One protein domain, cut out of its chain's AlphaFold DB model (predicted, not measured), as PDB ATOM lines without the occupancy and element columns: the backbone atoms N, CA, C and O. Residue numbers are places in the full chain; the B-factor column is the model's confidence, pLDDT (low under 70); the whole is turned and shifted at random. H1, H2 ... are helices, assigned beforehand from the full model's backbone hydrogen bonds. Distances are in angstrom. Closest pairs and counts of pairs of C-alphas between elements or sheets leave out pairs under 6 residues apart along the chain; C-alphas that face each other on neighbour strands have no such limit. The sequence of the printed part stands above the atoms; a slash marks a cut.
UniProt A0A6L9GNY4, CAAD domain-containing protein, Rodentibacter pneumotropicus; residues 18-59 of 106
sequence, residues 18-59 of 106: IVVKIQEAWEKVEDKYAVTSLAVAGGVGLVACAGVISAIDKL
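What this domain is: This is residues 18 to 59 of the 106 residues of the protein "CAAD domain-containing protein" of Rodentibacter pneumotropicus (UniProt A0A6L9GNY4). A short helix, H1, and a long one, H2, meet near their ends at a corner and make an L with unequal arms. H2 makes most of the length, and both helices stick out from the corner with residues 18 to 25 and 36 to 59 standing free. The printed part has 42 residues with two named helices, H1 then H2, and no named strand; the class is all helix. It is extended, with a radius of gyration of the C-alphas of 15.7 A and spans of 47 by 22 by 6 A.

How they stand to each other: H1, residues 18 to 27, and H2, residues 32 to 57, are close but not clearly touching. Their closest C-alphas, those of Trp 26 and Lys 32, are 7.7 A apart. They run opposite ways at a steep tilt of 64 degrees. In H1 and H2 every O i to N i+4 pair is within hydrogen-bond range.

Where its parts are: H1 begins at C-alpha 18 (23.875, 85.545, 47.108) and measures 14.1 A from first to last C-alpha. H2 measures 37.2 A and ends at C-alpha 57 (50.740, 79.987, 74.641).

The domain as a whole: The C-alphas farthest apart, those of Glu 24 and Leu 59, are 47.1 A apart. The link from H1 to H2 is tight. The printed part has no cut, and no printed residue has a pLDDT under 70.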
ATOM      1  N   ILE A  18      22.637  85.092  46.464       87.31
ATOM      2  CA  ILE A  18      23.875  85.545  47.108       87.31
ATOM      3  C   ILE A  18      25.112  85.146  46.290       87.31
ATOM      4  O   ILE A  18      26.026  85.949  46.126       87.31
ATOM      5  N   VAL A  19      25.140  83.931  45.736       90.94
ATOM      6  CA  VAL A  19      26.242  83.453  44.888       90.94
ATOM      7  C   VAL A  19      26.285  84.249  43.588       90.94
ATOM      8  O   VAL A  19      27.364  84.668  43.178       90.94
ATOM      9  N   VAL A  20      25.123  84.537  42.994       90.38
ATOM     10  CA  VAL A  20      25.023  85.379  41.791       90.38
ATOM     11  C   VAL A  20      25.510  86.798  42.091       90.38
ATOM     12  O   VAL A  20      26.301  87.344  41.331       90.38
ATOM     13  N   LYS A  21      25.132  87.386  43.233       92.69
ATOM     14  CA  LYS A  21      25.608  88.714  43.655       92.69
ATOM     15  C   LYS A  21      27.115  88.758  43.889       92.69
ATOM     16  O   LYS A  21      27.758  89.734  43.511       92.69
ATOM     17  N   ILE A  22      27.682  87.715  44.490       91.25
ATOM     18  CA  ILE A  22      29.130  87.590  44.690       91.25
ATOM     19  C   ILE A  22      29.843  87.429  43.345       91.25
ATOM     20  O   ILE A  22      30.872  88.062  43.138       91.25
ATOM     21  N   GLN A  23      29.289  86.648  42.414       90.50
ATOM     22  CA  GLN A  23      29.822  86.514  41.058       90.50
ATOM     23  C   GLN A  23      29.762  87.840  40.293       90.50
ATOM     24  O   GLN A  23      30.771  88.255  39.738       90.50
ATOM     25  N   GLU A  24      28.633  88.552  40.316       91.31
ATOM     26  CA  GLU A  24      28.503  89.887  39.711       91.31
ATOM     27  C   GLU A  24      29.509  90.882  40.305       91.31
ATOM     28  O   GLU A  24      30.112  91.672  39.579       91.31
ATOM     29  N   ALA A  25      29.689  90.863  41.628       89.88
ATOM     30  CA  ALA A  25      30.664  91.706  42.309       89.88
ATOM     31  C   ALA A  25      32.101  91.323  41.934       89.88
ATOM     32  O   ALA A  25      32.920  92.212  41.730       89.88
ATOM     33  N   TRP A  26      32.390  90.026  41.793       91.19
ATOM     34  CA  TRP A  26      33.693  89.512  41.380       91.19
ATOM     35  C   TRP A  26      34.028  89.870  39.934       91.19
ATOM     36  O   TRP A  26      35.146  90.281  39.644       91.19
ATOM     37  N   GLU A  27      33.060  89.769  39.024       92.12
ATOM     38  CA  GLU A  27      33.234  90.145  37.619       92.12
ATOM     39  C   GLU A  27      33.459  91.650  37.433       92.12
ATOM     40  O   GLU A  27      34.178  92.045  36.521       92.12
ATOM     41  N   LYS A  28      32.913  92.490  38.323       92.19
ATOM     42  CA  LYS A  28      33.169  93.940  38.339       92.19
ATOM     43  C   LYS A  28      34.544  94.325  38.891       92.19
ATOM     44  O   LYS A  28      34.929  95.483  38.759       92.19
ATOM     45  N   VAL A  29      35.273  93.407  39.528       92.25
ATOM     46  CA  VAL A  29      36.638  93.682  39.988       92.25
ATOM     47  C   VAL A  29      37.560  93.742  38.774       92.25
ATOM     48  O   VAL A  29      37.799  92.733  38.114       92.25
ATOM     49  N   GLU A  30      38.107  94.927  38.510       87.06
ATOM     50  CA  GLU A  30      39.006  95.166  37.377       87.06
ATOM     51  C   GLU A  30      40.348  94.435  37.541       87.06
ATOM     52  O   GLU A  30      40.856  93.849  36.587       87.06
ATOM     53  N   ASP A  31      40.891  94.396  38.763       91.19
ATOM     54  CA  ASP A  31      42.159  93.728  39.070       91.19
ATOM     55  C   ASP A  31      41.961  92.534  40.013       91.19
ATOM     56  O   ASP A  31      42.216  92.571  41.224       91.19
ATOM     57  N   LYS A  32      41.474  91.431  39.434       90.38
ATOM     58  CA  LYS A  32      41.260  90.168  40.155       90.38
ATOM     59  C   LYS A  32      42.568  89.632  40.756       90.38
ATOM     60  O   LYS A  32      42.523  89.001  41.811       90.38
ATOM     61  N   TYR A  33      43.728  89.897  40.145       92.56
ATOM     62  CA  TYR A  33      45.032  89.455  40.657       92.56
ATOM     63  C   TYR A  33      45.448  90.232  41.907       92.56
ATOM     64  O   TYR A  33      45.888  89.626  42.886       92.56
ATOM     65  N   ALA A  34      45.260  91.553  41.928       92.19
ATOM     66  CA  ALA A  34      45.507  92.359  43.121       92.19
ATOM     67  C   ALA A  34      44.590  91.942  44.281       92.19
ATOM     68  O   ALA A  34      45.058  91.730  45.398       92.19
ATOM     69  N   VAL A  35      43.294  91.741  44.024       93.00
ATOM     70  CA  VAL A  35      42.344  91.343  45.076       93.00
ATOM     71  C   VAL A  35      42.614  89.926  45.587       93.00
ATOM     72  O   VAL A  35      42.629  89.704  46.799       93.00
ATOM     73  N   THR A  36      42.878  88.963  44.698       92.88
ATOM     74  CA  THR A  36      43.231  87.594  45.118       92.88
ATOM     75  C   THR A  36      44.549  87.550  45.880       92.88
ATOM     76  O   THR A  36      44.620  86.900  46.920       92.88
ATOM     77  N   SER A  37      45.584  88.259  45.423       95.38
ATOM     78  CA  SER A  37      46.873  88.302  46.123       95.38
ATOM     79  C   SER A  37      46.767  88.977  47.491       95.38
ATOM     80  O   SER A  37      47.335  88.465  48.453       95.38
ATOM     81  N   LEU A  38      45.975  90.048  47.622       95.88
ATOM     82  CA  LEU A  38      45.674  90.671  48.911       95.88
ATOM     83  C   LEU A  38      44.933  89.703  49.844       95.88
ATOM     84  O   LEU A  38      45.277  89.602  51.019       95.88
ATOM     85  N   ALA A  39      43.945  88.964  49.332       95.56
ATOM     86  CA  ALA A  39      43.205  87.980  50.118       95.56
ATOM     87  C   ALA A  39      44.119  86.845  50.610       95.56
ATOM     88  O   ALA A  39      44.065  86.470  51.781       95.56
ATOM     89  N   VAL A  40      45.005  86.344  49.744       97.44
ATOM     90  CA  VAL A  40      46.011  85.340  50.115       97.44
ATOM     91  C   VAL A  40      46.982  85.906  51.148       97.44
ATOM     92  O   VAL A  40      47.226  85.256  52.162       97.44
ATOM     93  N   ALA A  41      47.492  87.122  50.948       97.44
ATOM     94  CA  ALA A  41      48.378  87.784  51.902       97.44
ATOM     95  C   ALA A  41      47.695  87.988  53.265       97.44
ATOM     96  O   ALA A  41      48.301  87.718  54.300       97.44
ATOM     97  N   GLY A  42      46.420  88.384  53.275       97.81
ATOM     98  CA  GLY A  42      45.604  88.482  54.483       97.81
ATOM     99  C   GLY A  42      45.427  87.129  55.174       97.81
ATOM    100  O   GLY A  42      45.602  87.034  56.387       97.81
ATOM    101  N   GLY A  43      45.164  86.065  54.411       97.94
ATOM    102  CA  GLY A  43      45.072  84.700  54.930       97.94
ATOM    103  C   GLY A  43      46.383  84.212  55.552       97.94
ATOM    104  O   GLY A  43      46.387  83.712  56.675       97.94
ATOM    105  N   VAL A  44      47.509  84.420  54.867       98.00
ATOM    106  CA  VAL A  44      48.847  84.110  55.397       98.00
ATOM    107  C   VAL A  44      49.133  84.933  56.652       98.00
ATOM    108  O   VAL A  44      49.628  84.387  57.634       98.00
ATOM    109  N   GLY A  45      48.770  86.218  56.656       98.00
ATOM    110  CA  GLY A  45      48.885  87.090  57.821       98.00
ATOM    111  C   GLY A  45      48.097  86.566  59.020       98.00
ATOM    112  O   GLY A  45      48.637  86.493  60.120       98.00
ATOM    113  N   LEU A  46      46.856  86.116  58.815       98.06
ATOM    114  CA  LEU A  46      46.044  85.500  59.868       98.06
ATOM    115  C   LEU A  46      46.685  84.219  60.416       98.06
ATOM    116  O   LEU A  46      46.763  84.058  61.634       98.06
ATOM    117  N   VAL A  47      47.187  83.336  59.547       97.38
ATOM    118  CA  VAL A  47      47.895  82.112  59.965       97.38
ATOM    119  C   VAL A  47      49.171  82.451  60.735       97.38
ATOM    120  O   VAL A  47      49.448  81.831  61.761       97.38
ATOM    121  N   ALA A  48      49.924  83.458  60.294       97.75
ATOM    122  CA  ALA A  48      51.118  83.926  60.986       97.75
ATOM    123  C   ALA A  48      50.779  84.472  62.382       97.75
ATOM    124  O   ALA A  48      51.400  84.064  63.362       97.75
ATOM    125  N   CYS A  49      49.751  85.319  62.502       97.50
ATOM    126  CA  CYS A  49      49.265  85.829  63.786       97.50
ATOM    127  C   CYS A  49      48.825  84.694  64.721       97.50
ATOM    128  O   CYS A  49      49.223  84.666  65.886       97.50
ATOM    129  N   ALA A  50      48.060  83.724  64.212       95.50
ATOM    130  CA  ALA A  50      47.659  82.548  64.980       95.50
ATOM    131  C   ALA A  50      48.875  81.717  65.431       95.50
ATOM    132  O   ALA A  50      48.924  81.254  66.571       95.50
ATOM    133  N   GLY A  51      49.889  81.580  64.571       95.44
ATOM    134  CA  GLY A  51      51.155  80.924  64.890       95.44
ATOM    135  C   GLY A  51      51.922  81.620  66.014       95.44
ATOM    136  O   GLY A  51      52.405  80.948  66.922       95.44
ATOM    137  N   VAL A  52      51.980  82.954  66.002       94.88
ATOM    138  CA  VAL A  52      52.590  83.748  67.082       94.88
ATOM    139  C   VAL A  52      51.839  83.550  68.398       94.88
ATOM    140  O   VAL A  52      52.467  83.263  69.413       94.88
ATOM    141  N   ILE A  53      50.505  83.636  68.387       91.62
ATOM    142  CA  ILE A  53      49.680  83.408  69.587       91.62
ATOM    143  C   ILE A  53      49.908  81.991  70.128       91.62
ATOM    144  O   ILE A  53      50.140  81.819  71.322       91.62
ATOM    145  N   SER A  54      49.930  80.980  69.254       90.06
ATOM    146  CA  SER A  54      50.203  79.596  69.651       90.06
ATOM    147  C   SER A  54      51.618  79.413  70.207       90.06
ATOM    148  O   SER A  54      51.816  78.636  71.138       90.06
ATOM    149  N   ALA A  55      52.613  80.122  69.671       91.06
ATOM    150  CA  ALA A  55      53.974  80.090  70.196       91.06
ATOM    151  C   ALA A  55      54.062  80.719  71.595       91.06
ATOM    152  O   ALA A  55      54.732  80.165  72.461       91.06
ATOM    153  N   ILE A  56      53.358  81.832  71.819       88.12
ATOM    154  CA  ILE A  56      53.249  82.490  73.129       88.12
ATOM    155  C   ILE A  56      52.578  81.560  74.144       88.12
ATOM    156  O   ILE A  56      53.091  81.403  75.248       88.12
ATOM    157  N   ASP A  57      51.479  80.908  73.767       85.44
ATOM    158  CA  ASP A  57      50.740  79.987  74.641       85.44
ATOM    159  C   ASP A  57      51.561  78.738  75.018       85.44
ATOM    160  O   ASP A  57      51.497  78.235  76.136       85.44
ATOM    161  N   LYS A  58      52.428  78.278  74.109       88.00
ATOM    162  CA  LYS A  58      53.362  77.171  74.361       88.00
ATOM    163  C   LYS A  58      54.532  77.540  75.273       88.00
ATOM    164  O   LYS A  58      55.258  76.637  75.695       88.00
ATOM    165  N   LEU A  59      54.758  78.823  75.567       89.31
ATOM    166  CA  LEU A  59      55.775  79.211  76.537       89.31
ATOM    167  C   LEU A  59      55.249  78.892  77.943       89.31
ATOM    168  O   LEU A  59      54.314  79.544  78.401       89.31
TER     169      LEU A  59